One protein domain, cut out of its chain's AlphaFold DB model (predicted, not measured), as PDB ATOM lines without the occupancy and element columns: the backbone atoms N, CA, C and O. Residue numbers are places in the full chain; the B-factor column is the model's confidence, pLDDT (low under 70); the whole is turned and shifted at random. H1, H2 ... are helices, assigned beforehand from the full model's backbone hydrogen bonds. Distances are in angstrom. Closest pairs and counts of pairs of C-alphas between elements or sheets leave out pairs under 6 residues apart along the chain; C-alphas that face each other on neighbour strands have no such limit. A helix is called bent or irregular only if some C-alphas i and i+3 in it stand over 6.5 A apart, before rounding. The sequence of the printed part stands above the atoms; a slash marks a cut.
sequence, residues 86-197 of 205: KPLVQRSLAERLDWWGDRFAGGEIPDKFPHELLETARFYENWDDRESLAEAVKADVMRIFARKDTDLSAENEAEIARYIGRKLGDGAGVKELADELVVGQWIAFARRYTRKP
ATOM      1  N   LYS A  86     -20.857 -37.595 -22.790       85.50
ATOM      2  CA  LYS A  86     -22.107 -36.868 -23.005       85.50
ATOM      3  C   LYS A  86     -22.383 -35.953 -21.815       85.50
ATOM      4  O   LYS A  86     -22.113 -36.367 -20.683       85.50
ATOM      5  N   PRO A  87     -22.997 -34.778 -22.025       86.44
ATOM      6  CA  PRO A  87     -23.576 -34.004 -20.933       86.44
ATOM      7  C   PRO A  87     -24.594 -34.845 -20.155       86.44
ATOM      8  O   PRO A  87     -25.327 -35.625 -20.764       86.44
ATOM      9  N   LEU A  88     -24.717 -34.635 -18.843       87.56
ATOM     10  CA  LEU A  88     -25.637 -35.377 -17.966       87.56
ATOM     11  C   LEU A  88     -27.084 -35.461 -18.494       87.56
ATOM     12  O   LEU A  88     -27.731 -36.495 -18.377       87.56
ATOM     13  N   VAL A  89     -27.565 -34.404 -19.156       86.50
ATOM     14  CA  VAL A  89     -28.890 -34.332 -19.808       86.50
ATOM     15  C   VAL A  89     -29.091 -35.291 -20.990       86.50
ATOM     16  O   VAL A  89     -30.228 -35.513 -21.389       86.50
ATOM     17  N   GLN A  90     -28.016 -35.813 -21.583       87.94
ATOM     18  CA  GLN A  90     -28.033 -36.745 -22.722       87.94
ATOM     19  C   GLN A  90     -27.617 -38.167 -22.328       87.94
ATOM     20  O   GLN A  90     -27.614 -39.069 -23.164       87.94
ATOM     21  N   ARG A  91     -27.215 -38.367 -21.071       90.94
ATOM     22  CA  ARG A  91     -26.837 -39.677 -20.551       90.94
ATOM     23  C   ARG A  91     -28.080 -40.512 -20.301       90.94
ATOM     24  O   ARG A  91     -29.072 -40.000 -19.786       90.94
ATOM     25  N   SER A  92     -27.993 -41.796 -20.613       91.56
ATOM     26  CA  SER A  92     -28.986 -42.797 -20.231       91.56
ATOM     27  C   SER A  92     -29.099 -42.913 -18.713       91.56
ATOM     28  O   SER A  92     -28.157 -42.594 -17.984       91.56
ATOM     29  N   LEU A  93     -30.220 -43.443 -18.222       93.50
ATOM     30  CA  LEU A  93     -30.411 -43.680 -16.788       93.50
ATOM     31  C   LEU A  93     -29.239 -44.443 -16.145       93.50
ATOM     32  O   LEU A  93     -28.804 -44.068 -15.064       93.50
ATOM     33  N   ALA A  94     -28.691 -45.469 -16.803       93.25
ATOM     34  CA  ALA A  94     -27.550 -46.218 -16.269       93.25
ATOM     35  C   ALA A  94     -26.308 -45.334 -16.073       93.25
ATOM     36  O   ALA A  94     -25.708 -45.353 -15.003       93.25
ATOM     37  N   GLU A  95     -25.960 -44.531 -17.081       93.31
ATOM     38  CA  GLU A  95     -24.826 -43.600 -17.032       93.31
ATOM     39  C   GLU A  95     -25.048 -42.496 -15.985       93.31
ATOM     40  O   GLU A  95     -24.108 -42.087 -15.305       93.31
ATOM     41  N   ARG A  96     -26.289 -42.019 -15.814       94.81
ATOM     42  CA  ARG A  96     -26.614 -41.035 -14.769       94.81
ATOM     43  C   ARG A  96     -26.505 -41.638 -13.375       94.81
ATOM     44  O   ARG A  96     -25.888 -41.034 -12.508       94.81
ATOM     45  N   LEU A  97     -27.054 -42.833 -13.158       95.50
ATOM     46  CA  LEU A  97     -26.962 -43.538 -11.877       95.50
ATOM     47  C   LEU A  97     -25.511 -43.862 -11.494       95.50
ATOM     48  O   LEU A  97     -25.148 -43.739 -10.324       95.50
ATOM     49  N   ASP A  98     -24.686 -44.235 -12.473       93.94
ATOM     50  CA  ASP A  98     -23.247 -44.442 -12.303       93.94
ATOM     51  C   ASP A  98     -22.538 -43.154 -11.860       93.94
ATOM     52  O   ASP A  98     -21.822 -43.156 -10.855       93.94
ATOM     53  N   TRP A  99     -22.836 -42.043 -12.542       93.81
ATOM     54  CA  TRP A  99     -22.299 -40.720 -12.228       93.81
ATOM     55  C   TRP A  99     -22.722 -40.241 -10.838       93.81
ATOM     56  O   TRP A  99     -21.872 -39.876 -10.028       93.81
ATOM     57  N   TRP A 100     -24.016 -40.306 -10.503       94.44
ATOM     58  CA  TRP A 100     -24.502 -39.971  -9.161       94.44
ATOM     59  C   TRP A 100     -23.815 -40.819  -8.091       94.44
ATOM     60  O   TRP A 100     -23.405 -40.288  -7.058       94.44
ATOM     61  N   GLY A 101     -23.644 -42.116  -8.358       94.12
ATOM     62  CA  GLY A 101     -22.930 -43.036  -7.480       94.12
ATOM     63  C   GLY A 101     -21.507 -42.575  -7.159       94.12
ATOM     64  O   GLY A 101     -21.100 -42.648  -5.999       94.12
ATOM     65  N   ASP A 102     -20.765 -42.051  -8.139       91.94
ATOM     66  CA  ASP A 102     -19.402 -41.552  -7.918       91.94
ATOM     67  C   ASP A 102     -19.389 -40.289  -7.064       91.94
ATOM     68  O   ASP A 102     -18.606 -40.200  -6.119       91.94
ATOM     69  N   ARG A 103     -20.301 -39.350  -7.327       91.12
ATOM     70  CA  ARG A 103     -20.370 -38.081  -6.587       91.12
ATOM     71  C   ARG A 103     -20.775 -38.291  -5.135       91.12
ATOM     72  O   ARG A 103     -20.163 -37.724  -4.231       91.12
ATOM     73  N   PHE A 104     -21.766 -39.142  -4.883       91.31
ATOM     74  CA  PHE A 104     -22.103 -39.533  -3.516       91.31
ATOM     75  C   PHE A 104     -20.937 -40.281  -2.860       91.31
ATOM     76  O   PHE A 104     -20.603 -40.007  -1.708       91.31
ATOM     77  N   ALA A 105     -20.266 -41.199  -3.564       90.19
ATOM     78  CA  ALA A 105     -19.135 -41.935  -2.998       90.19
ATOM     79  C   ALA A 105     -17.954 -41.014  -2.650       90.19
ATOM     80  O   ALA A 105     -17.315 -41.241  -1.621       90.19
ATOM     81  N   GLY A 106     -17.712 -39.983  -3.465       87.44
ATOM     82  CA  GLY A 106     -16.710 -38.937  -3.260       87.44
ATOM     83  C   GLY A 106     -17.087 -37.877  -2.223       87.44
ATOM     84  O   GLY A 106     -16.227 -37.096  -1.837       87.44
ATOM     85  N   GLY A 107     -18.333 -37.859  -1.736       85.00
ATOM     86  CA  GLY A 107     -18.814 -36.834  -0.800       85.00
ATOM     87  C   GLY A 107     -19.106 -35.481  -1.456       85.00
ATOM     88  O   GLY A 107     -19.366 -34.512  -0.751       85.00
ATOM     89  N   GLU A 108     -19.103 -35.426  -2.790       86.44
ATOM     90  CA  GLU A 108     -19.416 -34.229  -3.574       86.44
ATOM     91  C   GLU A 108     -20.892 -33.834  -3.391       86.44
ATOM     92  O   GLU A 108     -21.218 -32.655  -3.297       86.44
ATOM     93  N   ILE A 109     -21.797 -34.818  -3.292       85.19
ATOM     94  CA  ILE A 109     -23.228 -34.579  -3.057       85.19
ATOM     95  C   ILE A 109     -23.599 -34.960  -1.618       85.19
ATOM     96  O   ILE A 109     -23.301 -36.075  -1.180       85.19
ATOM     97  N   PRO A 110     -24.306 -34.090  -0.874       83.25
ATOM     98  CA  PRO A 110     -24.693 -34.372   0.501       83.25
ATOM     99  C   PRO A 110     -25.746 -35.476   0.613       83.25
ATOM    100  O   PRO A 110     -26.780 -35.432  -0.049       83.25
ATOM    101  N   ASP A 111     -25.572 -36.384   1.575       84.25
ATOM    102  CA  ASP A 111     -26.462 -37.540   1.782       84.25
ATOM    103  C   ASP A 111     -27.937 -37.182   2.038       84.25
ATOM    104  O   ASP A 111     -28.831 -37.976   1.758       84.25
ATOM    105  N   LYS A 112     -28.216 -35.989   2.579       86.88
ATOM    106  CA  LYS A 112     -29.591 -35.529   2.851       86.88
ATOM    107  C   LYS A 112     -30.266 -34.852   1.656       86.88
ATOM    108  O   LYS A 112     -31.467 -34.609   1.712       86.88
ATOM    109  N   PHE A 113     -29.514 -34.529   0.603       86.69
ATOM    110  CA  PHE A 113     -30.028 -33.793  -0.554       86.69
ATOM    111  C   PHE A 113     -31.249 -34.465  -1.210       86.69
ATOM    112  O   PHE A 113     -32.250 -33.776  -1.392       86.69
ATOM    113  N   PRO A 114     -31.270 -35.793  -1.462       90.12
ATOM    114  CA  PRO A 114     -32.443 -36.437  -2.063       90.12
ATOM    115  C   PRO A 114     -33.705 -36.306  -1.200       90.12
ATOM    116  O   PRO A 114     -34.800 -36.106  -1.716       90.12
ATOM    117  N   HIS A 115     -33.562 -36.381   0.125       87.19
ATOM    118  CA  HIS A 115     -34.687 -36.283   1.055       87.19
ATOM    119  C   HIS A 115     -35.272 -34.868   1.119       87.19
ATOM    120  O   HIS A 115     -36.491 -34.717   1.110       87.19
ATOM    121  N   GLU A 116     -34.420 -33.841   1.109       89.25
ATOM    122  CA  GLU A 116     -34.855 -32.438   1.042       89.25
ATOM    123  C   GLU A 116     -35.597 -32.148  -0.279       89.25
ATOM    124  O   GLU A 116     -36.603 -31.437  -0.287       89.25
ATOM    125  N   LEU A 117     -35.179 -32.768  -1.390       89.06
ATOM    126  CA  LEU A 117     -35.908 -32.678  -2.660       89.06
ATOM    127  C   LEU A 117     -37.268 -33.382  -2.620       89.06
ATOM    128  O   LEU A 117     -38.223 -32.860  -3.184       89.06
ATOM    129  N   LEU A 118     -37.396 -34.527  -1.940       87.06
ATOM    130  CA  LEU A 118     -38.696 -35.192  -1.772       87.06
ATOM    131  C   LEU A 118     -39.688 -34.329  -0.980       87.06
ATOM    132  O   LEU A 118     -40.872 -34.295  -1.311       87.06
ATOM    133  N   GLU A 119     -39.224 -33.630   0.056       88.06
ATOM    134  CA  GLU A 119     -40.050 -32.671   0.801       88.06
ATOM    135  C   GLU A 119     -40.463 -31.488  -0.083       88.06
ATOM    136  O   GLU A 119     -41.633 -31.107  -0.102       88.06
ATOM    137  N   THR A 120     -39.523 -30.976  -0.879       88.00
ATOM    138  CA  THR A 120     -39.761 -29.895  -1.845       88.00
ATOM    139  C   THR A 120     -40.783 -30.308  -2.909       88.00
ATOM    140  O   THR A 120     -41.713 -29.562  -3.199       88.00
ATOM    141  N   ALA A 121     -40.679 -31.525  -3.450       87.75
ATOM    142  CA  ALA A 121     -41.634 -32.058  -4.420       87.75
ATOM    143  C   ALA A 121     -43.065 -32.073  -3.861       87.75
ATOM    144  O   ALA A 121     -43.981 -31.566  -4.503       87.75
ATOM    145  N   ARG A 122     -43.243 -32.571  -2.628       86.94
ATOM    146  CA  ARG A 122     -44.547 -32.612  -1.940       86.94
ATOM    147  C   ARG A 122     -45.130 -31.228  -1.685       86.94
ATOM    148  O   ARG A 122     -46.343 -31.057  -1.736       86.94
ATOM    149  N   PHE A 123     -44.280 -30.247  -1.388       86.88
ATOM    150  CA  PHE A 123     -44.719 -28.864  -1.229       86.88
ATOM    151  C   PHE A 123     -45.329 -28.326  -2.532       86.88
ATOM    152  O   PHE A 123     -46.411 -27.744  -2.513       86.88
ATOM    153  N   TYR A 124     -44.677 -28.592  -3.665       86.44
ATOM    154  CA  TYR A 124     -45.118 -28.117  -4.975       86.44
ATOM    155  C   TYR A 124     -46.251 -28.934  -5.613       86.44
ATOM    156  O   TYR A 124     -46.883 -28.443  -6.546       86.44
ATOM    157  N   GLU A 125     -46.564 -30.138  -5.118       82.81
ATOM    158  CA  GLU A 125     -47.712 -30.935  -5.592       82.81
ATOM    159  C   GLU A 125     -49.049 -30.182  -5.481       82.81
ATOM    160  O   GLU A 125     -49.925 -30.362  -6.323       82.81
ATOM    161  N   ASN A 126     -49.195 -29.316  -4.471       81.44
ATOM    162  CA  ASN A 126     -50.426 -28.565  -4.197       81.44
ATOM    163  C   ASN A 126     -50.299 -27.067  -4.522       81.44
ATOM    164  O   ASN A 126     -51.017 -26.251  -3.953       81.44
ATOM    165  N   TRP A 127     -49.347 -26.688  -5.378       82.81
ATOM    166  CA  TRP A 127     -49.115 -25.287  -5.715       82.81
ATOM    167  C   TRP A 127     -50.086 -24.795  -6.799       82.81
ATOM    168  O   TRP A 127     -50.140 -25.352  -7.897       82.81
ATOM    169  N   ASP A 128     -50.829 -23.731  -6.496       78.44
ATOM    170  CA  ASP A 128     -51.923 -23.240  -7.344       78.44
ATOM    171  C   ASP A 128     -51.448 -22.428  -8.561       78.44
ATOM    172  O   ASP A 128     -52.028 -22.525  -9.645       78.44
ATOM    173  N   ASP A 129     -50.381 -21.635  -8.411       83.38
ATOM    174  CA  ASP A 129     -49.872 -20.775  -9.482       83.38
ATOM    175  C   ASP A 129     -48.888 -21.522 -10.389       83.38
ATOM    176  O   ASP A 129     -47.688 -21.625 -10.118       83.38
ATOM    177  N   ARG A 130     -49.408 -22.042 -11.501       77.81
ATOM    178  CA  ARG A 130     -48.613 -22.799 -12.472       77.81
ATOM    179  C   ARG A 130     -47.680 -21.943 -13.326       77.81
ATOM    180  O   ARG A 130     -46.757 -22.512 -13.901       77.81
ATOM    181  N   GLU A 131     -47.885 -20.628 -13.417       78.06
ATOM    182  CA  GLU A 131     -47.014 -19.761 -14.223       78.06
ATOM    183  C   GLU A 131     -45.663 -19.539 -13.535       78.06
ATOM    184  O   GLU A 131     -44.625 -19.593 -14.194       78.06
ATOM    185  N   SER A 132     -45.656 -19.377 -12.207       82.69
ATOM    186  CA  SER A 132     -44.423 -19.213 -11.419       82.69
ATOM    187  C   SER A 132     -43.793 -20.530 -10.951       82.69
ATOM    188  O   SER A 132     -42.633 -20.544 -10.532       82.69
ATOM    189  N   LEU A 133     -44.524 -21.648 -11.045       81.38
ATOM    190  CA  LEU A 133     -44.126 -22.946 -10.496       81.38
ATOM    191  C   LEU A 133     -42.737 -23.400 -10.965       81.38
ATOM    192  O   LEU A 133     -41.901 -23.768 -10.142       81.38
ATOM    193  N   ALA A 134     -42.470 -23.348 -12.271       80.31
ATOM    194  CA  ALA A 134     -41.206 -23.827 -12.831       80.31
ATOM    195  C   ALA A 134     -40.000 -23.005 -12.338       80.31
ATOM    196  O   ALA A 134     -38.950 -23.563 -12.006       80.31
ATOM    197  N   GLU A 135     -40.146 -21.679 -12.256       83.94
ATOM    198  CA  GLU A 135     -39.091 -20.789 -11.762       83.94
ATOM    199  C   GLU A 135     -38.878 -20.950 -10.254       83.94
ATOM    200  O   GLU A 135     -37.730 -21.045  -9.812       83.94
ATOM    201  N   ALA A 136     -39.961 -21.052  -9.478       84.56
ATOM    202  CA  ALA A 136     -39.915 -21.255  -8.032       84.56
ATOM    203  C   ALA A 136     -39.245 -22.587  -7.667       84.56
ATOM    204  O   ALA A 136     -38.296 -22.614  -6.879       84.56
ATOM    205  N   VAL A 137     -39.669 -23.678  -8.313       84.69
ATOM    206  CA  VAL A 137     -39.077 -25.013  -8.166       84.69
ATOM    207  C   VAL A 137     -37.579 -24.974  -8.461       84.69
ATOM    208  O   VAL A 137     -36.769 -25.453  -7.665       84.69
ATOM    209  N   LYS A 138     -37.186 -24.373  -9.589       83.56
ATOM    210  CA  LYS A 138     -35.778 -24.285  -9.981       83.56
ATOM    211  C   LYS A 138     -34.961 -23.477  -8.975       83.56
ATOM    212  O   LYS A 138     -33.875 -23.912  -8.594       83.56
ATOM    213  N   ALA A 139     -35.464 -22.320  -8.549       84.94
ATOM    214  CA  ALA A 139     -34.782 -21.468  -7.583       84.94
ATOM    215  C   ALA A 139     -34.592 -22.183  -6.238       84.94
ATOM    216  O   ALA A 139     -33.506 -22.122  -5.661       84.94
ATOM    217  N   ASP A 140     -35.610 -22.904  -5.767       84.81
ATOM    218  CA  ASP A 140     -35.554 -23.582  -4.477       84.81
ATOM    219  C   ASP A 140     -34.613 -24.792  -4.492       84.81
ATOM    220  O   ASP A 140     -33.776 -24.938  -3.602       84.81
ATOM    221  N   VAL A 141     -34.648 -25.602  -5.555       83.44
ATOM    222  CA  VAL A 141     -33.708 -26.720  -5.722       83.44
ATOM    223  C   VAL A 141     -32.260 -26.226  -5.794       83.44
ATOM    224  O   VAL A 141     -31.386 -26.787  -5.127       83.44
ATOM    225  N   MET A 142     -31.996 -25.145  -6.535       82.06
ATOM    226  CA  MET A 142     -30.659 -24.540  -6.595       82.06
ATOM    227  C   MET A 142     -30.228 -23.954  -5.246       82.06
ATOM    228  O   MET A 142     -29.069 -24.092  -4.860       82.06
ATOM    229  N   ARG A 143     -31.151 -23.352  -4.490       84.81
ATOM    230  CA  ARG A 143     -30.891 -22.853  -3.133       84.81
ATOM    231  C   ARG A 143     -30.527 -23.987  -2.174       84.81
ATOM    232  O   ARG A 143     -29.616 -23.823  -1.367       84.81
ATOM    233  N   ILE A 144     -31.228 -25.120  -2.240       82.50
ATOM    234  CA  ILE A 144     -30.930 -26.308  -1.425       82.50
ATOM    235  C   ILE A 144     -29.541 -26.852  -1.772       82.50
ATOM    236  O   ILE A 144     -28.770 -27.169  -0.866       82.50
ATOM    237  N   PHE A 145     -29.217 -26.914  -3.065       76.81
ATOM    238  CA  PHE A 145     -27.914 -27.363  -3.548       76.81
ATOM    239  C   PHE A 145     -26.778 -26.457  -3.047       76.81
ATOM    240  O   PHE A 145     -25.850 -26.941  -2.407       76.81
ATOM    241  N   ALA A 146     -26.908 -25.138  -3.224       75.44
ATOM    242  CA  ALA A 146     -25.893 -24.153  -2.843       75.44
ATOM    243  C   ALA A 146     -25.721 -23.968  -1.322       75.44
ATOM    244  O   ALA A 146     -24.720 -23.423  -0.867       75.44
ATOM    245  N   ARG A 147     -26.701 -24.380  -0.506       72.06
ATOM    246  CA  ARG A 147     -26.658 -24.205   0.956       72.06
ATOM    247  C   ARG A 147     -25.600 -25.078   1.638       72.06
ATOM    248  O   ARG A 147     -25.264 -24.819   2.794       72.06
ATOM    249  N   LYS A 148     -25.135 -26.145   0.993       63.56
ATOM    250  CA  LYS A 148     -24.200 -27.096   1.599       63.56
ATOM    251  C   LYS A 148     -22.808 -26.854   1.026       63.56
ATOM    252  O   LYS A 148     -22.679 -26.773  -0.185       63.56
ATOM    253  N   ASP A 149     -21.799 -26.755   1.896       56.84
ATOM    254  CA  ASP A 149     -20.375 -26.751   1.525       56.84
ATOM    255  C   ASP A 149     -20.031 -28.087   0.852       56.84
ATOM    256  O   ASP A 149     -19.571 -29.040   1.482       56.84
ATOM    257  N   THR A 150     -20.365 -28.198  -0.426       63.38
ATOM    258  CA  THR A 150     -20.031 -29.335  -1.272       63.38
ATOM    259  C   THR A 150     -18.643 -29.117  -1.852       63.38
ATOM    260  O   THR A 150     -18.380 -28.049  -2.399       63.38
ATOM    261  N   ASP A 151     -17.777 -30.130  -1.803       68.69
ATOM    262  CA  ASP A 151     -16.452 -30.119  -2.454       68.69
ATOM    263  C   ASP A 151     -16.571 -30.354  -3.974       68.69
ATOM    264  O   ASP A 151     -15.871 -31.158  -4.588       68.69
ATOM    265  N   LEU A 152     -17.579 -29.727  -4.577       73.44
ATOM    266  CA  LEU A 152     -17.995 -29.957  -5.946       73.44
ATOM    267  C   LEU A 152     -17.264 -28.962  -6.847       73.44
ATOM    268  O   LEU A 152     -17.223 -27.764  -6.565       73.44
ATOM    269  N   SER A 153     -16.668 -29.440  -7.940       80.44
ATOM    270  CA  SER A 153     -16.020 -28.535  -8.892       80.44
ATOM    271  C   SER A 153     -17.055 -27.606  -9.539       80.44
ATOM    272  O   SER A 153     -18.191 -28.010  -9.792       80.44
ATOM    273  N   ALA A 154     -16.654 -26.379  -9.888       81.94
ATOM    274  CA  ALA A 154     -17.534 -25.428 -10.579       81.94
ATOM    275  C   ALA A 154     -18.113 -25.995 -11.897       81.94
ATOM    276  O   ALA A 154     -19.214 -25.636 -12.316       81.94
ATOM    277  N   GLU A 155     -17.384 -26.905 -12.548       84.19
ATOM    278  CA  GLU A 155     -17.844 -27.619 -13.738       84.19
ATOM    279  C   GLU A 155     -18.977 -28.605 -13.422       84.19
ATOM    280  O   GLU A 155     -20.025 -28.554 -14.073       84.19
ATOM    281  N   ASN A 156     -18.808 -29.449 -12.397       81.81
ATOM    282  CA  ASN A 156     -19.847 -30.380 -11.953       81.81
ATOM    283  C   ASN A 156     -21.085 -29.615 -11.465       81.81
ATOM    284  O   ASN A 156     -22.211 -30.049 -11.707       81.81
ATOM    285  N   GLU A 157     -20.897 -28.465 -10.817       83.19
ATOM    286  CA  GLU A 157     -21.992 -27.632 -10.319       83.19
ATOM    287  C   GLU A 157     -22.807 -27.086 -11.490       83.19
ATOM    288  O   GLU A 157     -24.033 -27.211 -11.515       83.19
ATOM    289  N   ALA A 158     -22.131 -26.563 -12.516       85.12
ATOM    290  CA  ALA A 158     -22.781 -26.099 -13.735       85.12
ATOM    291  C   ALA A 158     -23.479 -27.239 -14.500       85.12
ATOM    292  O   ALA A 158     -24.540 -27.027 -15.096       85.12
ATOM    293  N   GLU A 159     -22.911 -28.448 -14.502       87.12
ATOM    294  CA  GLU A 159     -23.537 -29.624 -15.109       87.12
ATOM    295  C   GLU A 159     -24.818 -30.038 -14.373       87.12
ATOM    296  O   GLU A 159     -25.861 -30.206 -15.017       87.12
ATOM    297  N   ILE A 160     -24.774 -30.112 -13.041       84.12
ATOM    298  CA  ILE A 160     -25.935 -30.406 -12.191       84.12
ATOM    299  C   ILE A 160     -27.004 -29.327 -12.364       84.12
ATOM    300  O   ILE A 160     -28.160 -29.653 -12.632       84.12
ATOM    301  N   ALA A 161     -26.631 -28.047 -12.313       83.94
ATOM    302  CA  ALA A 161     -27.553 -26.930 -12.505       83.94
ATOM    303  C   ALA A 161     -28.248 -26.976 -13.876       83.94
ATOM    304  O   ALA A 161     -29.449 -26.712 -13.985       83.94
ATOM    305  N   ARG A 162     -27.519 -27.349 -14.938       87.25
ATOM    306  CA  ARG A 162     -28.082 -27.520 -16.287       87.25
ATOM    307  C   ARG A 162     -29.047 -28.701 -16.353       87.25
ATOM    308  O   ARG A 162     -30.089 -28.586 -16.996       87.25
ATOM    309  N   TYR A 163     -28.709 -29.813 -15.705       87.56
ATOM    310  CA  TYR A 163     -29.573 -30.987 -15.630       87.56
ATOM    311  C   TYR A 163     -30.870 -30.688 -14.878       87.56
ATOM    312  O   TYR A 163     -31.956 -30.892 -15.419       87.56
ATOM    313  N   ILE A 164     -30.754 -30.087 -13.694       84.25
ATOM    314  CA  ILE A 164     -31.868 -29.587 -12.883       84.25
ATOM    315  C   ILE A 164     -32.738 -28.641 -13.714       84.25
ATOM    316  O   ILE A 164     -33.931 -28.873 -13.879       84.25
ATOM    317  N   GLY A 165     -32.144 -27.619 -14.330       79.75
ATOM    318  CA  GLY A 165     -32.882 -26.639 -15.126       79.75
ATOM    319  C   GLY A 165     -33.594 -27.208 -16.359       79.75
ATOM    320  O   GLY A 165     -34.480 -26.542 -16.886       79.75
ATOM    321  N   ARG A 166     -33.218 -28.402 -16.837       82.56
ATOM    322  CA  ARG A 166     -33.900 -29.099 -17.942       82.56
ATOM    323  C   ARG A 166     -34.972 -30.072 -17.465       82.56
ATOM    324  O   ARG A 166     -35.943 -30.259 -18.189       82.56
ATOM    325  N   LYS A 167     -34.775 -30.704 -16.305       76.50
ATOM    326  CA  LYS A 167     -35.678 -31.724 -15.755       76.50
ATOM    327  C   LYS A 167     -36.842 -31.114 -14.971       76.50
ATOM    328  O   LYS A 167     -37.902 -31.721 -14.880       76.50
ATOM    329  N   LEU A 168     -36.652 -29.927 -14.397       81.50
ATOM    330  CA  LEU A 168     -37.639 -29.312 -13.520       81.50
ATOM    331  C   LEU A 168     -38.619 -28.409 -14.279       81.50
ATOM    332  O   LEU A 168     -38.213 -27.468 -14.957       81.50
ATOM    333  N   GLY A 169     -39.910 -28.685 -14.100       70.69
ATOM    334  CA  GLY A 169     -41.025 -27.831 -14.526       70.69
ATOM    335  C   GLY A 169     -42.175 -27.795 -13.511       70.69
ATOM    336  O   GLY A 169     -42.936 -26.834 -13.482       70.69
ATOM    337  N   ASP A 170     -42.271 -28.810 -12.651       74.75
ATOM    338  CA  ASP A 170     -43.274 -28.958 -11.598       74.75
ATOM    339  C   ASP A 170     -42.753 -29.863 -10.459       74.75
ATOM    340  O   ASP A 170     -41.595 -30.299 -10.464       74.75
ATOM    341  N   GLY A 171     -43.610 -30.166  -9.476       77.31
ATOM    342  CA  GLY A 171     -43.282 -31.084  -8.380       77.31
ATOM    343  C   GLY A 171     -42.973 -32.521  -8.829       77.31
ATOM    344  O   GLY A 171     -42.162 -33.192  -8.186       77.31
ATOM    345  N   ALA A 172     -43.536 -32.990  -9.950       82.75
ATOM    346  CA  ALA A 172     -43.270 -34.331 -10.470       82.75
ATOM    347  C   ALA A 172     -41.823 -34.453 -10.971       82.75
ATOM    348  O   ALA A 172     -41.122 -35.393 -10.589       82.75
ATOM    349  N   GLY A 173     -41.325 -33.454 -11.706       85.00
ATOM    350  CA  GLY A 173     -39.921 -33.404 -12.128       85.00
ATOM    351  C   GLY A 173     -38.939 -33.372 -10.946       85.00
ATOM    352  O   GLY A 173     -37.882 -34.012 -10.992       85.00
ATOM    353  N   VAL A 174     -39.299 -32.691  -9.847       86.88
ATOM    354  CA  VAL A 174     -38.502 -32.700  -8.602       86.88
ATOM    355  C   VAL A 174     -38.486 -34.091  -7.986       86.88
ATOM    356  O   VAL A 174     -37.421 -34.579  -7.607       86.88
ATOM    357  N   LYS A 175     -39.645 -34.751  -7.914       89.69
ATOM    358  CA  LYS A 175     -39.751 -36.111  -7.384       89.69
ATOM    359  C   LYS A 175     -38.920 -37.096  -8.207       89.69
ATOM    360  O   LYS A 175     -38.177 -37.881  -7.629       89.69
ATOM    361  N   GLU A 176     -38.983 -37.029  -9.534       90.25
ATOM    362  CA  GLU A 176     -38.181 -37.881 -10.420       90.25
ATOM    363  C   GLU A 176     -36.673 -37.663 -10.246       90.25
ATOM    364  O   GLU A 176     -35.887 -38.607 -10.338       90.25
ATOM    365  N   LEU A 177     -36.236 -36.418 -10.025       91.56
ATOM    366  CA  LEU A 177     -34.844 -36.120  -9.686       91.56
ATOM    367  C   LEU A 177     -34.468 -36.715  -8.326       91.56
ATOM    368  O   LEU A 177     -33.419 -37.342  -8.202       91.56
ATOM    369  N   ALA A 178     -35.323 -36.536  -7.324       92.19
ATOM    370  CA  ALA A 178     -35.088 -37.043  -5.984       92.19
ATOM    371  C   ALA A 178     -34.998 -38.577  -5.965       92.19
ATOM    372  O   ALA A 178     -34.059 -39.122  -5.386       92.19
ATOM    373  N   ASP A 179     -35.909 -39.268  -6.653       93.69
ATOM    374  CA  ASP A 179     -35.908 -40.726  -6.777       93.69
ATOM    375  C   ASP A 179     -34.620 -41.230  -7.456       93.69
ATOM    376  O   ASP A 179     -33.985 -42.167  -6.970       93.69
ATOM    377  N   GLU A 180     -34.175 -40.572  -8.534       94.75
ATOM    378  CA  GLU A 180     -32.914 -40.891  -9.224       94.75
ATOM    379  C   GLU A 180     -31.697 -40.732  -8.306       94.75
ATOM    380  O   GLU A 180     -30.829 -41.609  -8.263       94.75
ATOM    381  N   LEU A 181     -31.660 -39.660  -7.512       94.00
ATOM    382  CA  LEU A 181     -30.583 -39.410  -6.556       94.00
ATOM    383  C   LEU A 181     -30.596 -40.397  -5.384       94.00
ATOM    384  O   LEU A 181     -29.525 -40.822  -4.954       94.00
ATOM    385  N   VAL A 182     -31.771 -40.811  -4.892       93.94
ATOM    386  CA  VAL A 182     -31.875 -41.878  -3.881       93.94
ATOM    387  C   VAL A 182     -31.249 -43.163  -4.420       93.94
ATOM    388  O   VAL A 182     -30.440 -43.785  -3.732       93.94
ATOM    389  N   VAL A 183     -31.561 -43.559  -5.657       95.12
ATOM    390  CA  VAL A 183     -30.949 -44.757  -6.251       95.12
ATOM    391  C   VAL A 183     -29.433 -44.594  -6.406       95.12
ATOM    392  O   VAL A 183     -28.684 -45.502  -6.036       95.12
ATOM    393  N   GLY A 184     -28.964 -43.430  -6.868       95.19
ATOM    394  CA  GLY A 184     -27.536 -43.105  -6.944       95.19
ATOM    395  C   GLY A 184     -26.816 -43.214  -5.593       95.19
ATOM    396  O   GLY A 184     -25.740 -43.805  -5.504       95.19
ATOM    397  N   GLN A 185     -27.436 -42.734  -4.514       93.00
ATOM    398  CA  GLN A 185     -26.891 -42.831  -3.157       93.00
ATOM    399  C   GLN A 185     -26.709 -44.290  -2.707       93.00
ATOM    400  O   GLN A 185     -25.697 -44.643  -2.098       93.00
ATOM    401  N   TRP A 186     -27.648 -45.176  -3.045       92.88
ATOM    402  CA  TRP A 186     -27.519 -46.603  -2.738       92.88
ATOM    403  C   TRP A 186     -26.406 -47.291  -3.527       92.88
ATOM    404  O   TRP A 186     -25.697 -48.139  -2.978       92.88
ATOM    405  N   ILE A 187     -26.200 -46.897  -4.786       93.19
ATOM    406  CA  ILE A 187     -25.052 -47.351  -5.582       93.19
ATOM    407  C   ILE A 187     -23.744 -46.904  -4.918       93.19
ATOM    408  O   ILE A 187     -22.818 -47.706  -4.775       93.19
ATOM    409  N   ALA A 188     -23.676 -45.660  -4.440       92.94
ATOM    410  CA  ALA A 188     -22.518 -45.152  -3.712       92.94
ATOM    411  C   ALA A 188     -22.240 -45.936  -2.423       92.94
ATOM    412  O   ALA A 188     -21.088 -46.290  -2.156       92.94
ATOM    413  N   PHE A 189     -23.278 -46.269  -1.646       88.62
ATOM    414  CA  PHE A 189     -23.121 -47.132  -0.475       88.62
ATOM    415  C   PHE A 189     -22.515 -48.480  -0.862       88.62
ATOM    416  O   PHE A 189     -21.514 -48.877  -0.268       88.62
ATOM    417  N   ALA A 190     -23.030 -49.140  -1.903       87.31
ATOM    418  CA  ALA A 190     -22.465 -50.398  -2.389       87.31
ATOM    419  C   ALA A 190     -20.976 -50.266  -2.778       87.31
ATOM    420  O   ALA A 190     -20.173 -51.127  -2.417       87.31
ATOM    421  N   ARG A 191     -20.577 -49.166  -3.435       88.50
ATOM    422  CA  ARG A 191     -19.171 -48.884  -3.801       88.50
ATOM    423  C   ARG A 191     -18.251 -48.714  -2.598       88.50
ATOM    424  O   ARG A 191     -17.117 -49.191  -2.612       88.50
ATOM    425  N   ARG A 192     -18.723 -48.048  -1.541       84.25
ATOM    426  CA  ARG A 192     -17.947 -47.877  -0.302       84.25
ATOM    427  C   ARG A 192     -17.644 -49.226   0.366       84.25
ATOM    428  O   ARG A 192     -16.566 -49.373   0.928       84.25
ATOM    429  N   TYR A 193     -18.536 -50.214   0.250       72.50
ATOM    430  CA  TYR A 193     -18.325 -51.565   0.790       72.50
ATOM    431  C   TYR A 193     -17.445 -52.470  -0.089       72.50
ATOM    432  O   TYR A 193     -16.853 -53.418   0.425       72.50
ATOM    433  N   THR A 194     -17.334 -52.204  -1.396       71.25
ATOM    434  CA  THR A 194     -16.455 -52.974  -2.301       71.25
ATOM    435  C   THR A 194     -15.023 -52.437  -2.344       71.25
ATOM    436  O   THR A 194     -14.093 -53.187  -2.659       71.25
ATOM    437  N   ARG A 195     -14.805 -51.170  -1.966       62.62
ATOM    438  CA  ARG A 195     -13.469 -50.622  -1.699       62.62
ATOM    439  C   ARG A 195     -12.915 -51.267  -0.422       62.62
ATOM    440  O   ARG A 195     -13.274 -50.881   0.686       62.62
ATOM    441  N   LYS A 196     -12.025 -52.260  -0.560       45.28
ATOM    442  CA  LYS A 196     -11.228 -52.754   0.579       45.28
ATOM    443  C   LYS A 196     -10.547 -51.551   1.254       45.28
ATOM    444  O   LYS A 196      -9.966 -50.741   0.526       45.28
ATOM    445  N   PRO A 197     -10.555 -51.432   2.594       49.97
ATOM    446  CA  PRO A 197      -9.672 -50.481   3.250       49.97
ATOM    447  C   PRO A 197      -8.240 -50.829   2.836       49.97
ATOM    448  O   PRO A 197      -7.819 -51.983   2.951       49.97
TER     449      PRO A 197
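Overview. This is residues 86 to 197 of the 205 residues of an uncharacterized protein of Pyramidobacter sp. C12-8 (UniProt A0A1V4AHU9). The long helix H5 runs along much of the length of the domain, with H2 side by side with its first half, residues 171 to 182, and H1 crossing its later part near Ala 188. H3 folds back along H2, and H4 folds back from H3 and meets the beginning of H5, the two splayed as a V joined at residues 167 to 173. You will find 112 residues printed, with five named helices, H1 to H5 in that order, and no named strand; the class is all helix. The whole is compact, with a radius of gyration of the C-alphas of 14.2 A, and elongated in outline, spanning 51 by 28 by 25 A.

Along the chain. Start at Lys 86 and go on to C-alpha 93 at (-30.411, -43.680, -16.788), where H1, residues 93 to 106, begins; it is 19.8 A long. Next come H2, residues 113 to 125, and H3, residues 130 to 146, which is 24.7 A long. H3 is irregular: look at C-alphas 131 and 134, which are 7.2 A apart. H4, residues 154 to 167, follows. Find C-alpha 171 at (-43.282, -31.084, -8.380); from there H5, residues 171 to 194, runs 35.2 A to C-alpha 194 at (-16.455, -52.974, -2.301).

Arrangement. Begin with H5, the hub, which touches three helices. H1 touches it at a steep tilt of 60 degrees, the same way; their closest C-alphas, of Gly 101 and Ala 188, are 4.3 A apart. H2 touches residues 171 to 182 of H5 alone, at a shallow tilt of 16 degrees, opposite ways; the closest C-alphas, of Ala 121 and Gly 171, are 4.4 A apart. H4 and H5 form a hairpin and touch through residues 164 to 167 and 173 to 177 alone, at a steep tilt of 44 degrees; look at the closest C-alphas, of Lys 167 and Gly 173, 5.8 A apart. Farther out, H2 and H3 form a hairpin at a shallow tilt of 16 degrees, with the C-alphas of Leu 117 and Val 141 closest at 7.1 A. H3 and H4 are a hairpin too, at a shallow tilt of 25 degrees, touching through residues 138 to 142 and 161 to 165 alone; the closest C-alphas, of Lys 138 and Gly 165, are 6.4 A apart. H3 and H5 are close but not clearly touching, with the C-alphas of Val 137 and Gly 171 closest at 7.4 A. H1 is apart from H2, H3 and H4, and H2 is apart from H4. Every O i to N i+4 pair is within hydrogen-bond range in H1, H2, H4 and H5, and 11 of 13 are in H3.

Size, cuts and confidence. The two C-alphas farthest apart are those of Asp 129 and Pro 197, at 51.6 A. The printed part has no cut and no long link; those from H2 to H3 and from H4 to H5 are tight. The mean pLDDT of the printed part is 84.3, and you will find it under 70 at residues 148 to 151 and 195 to 197.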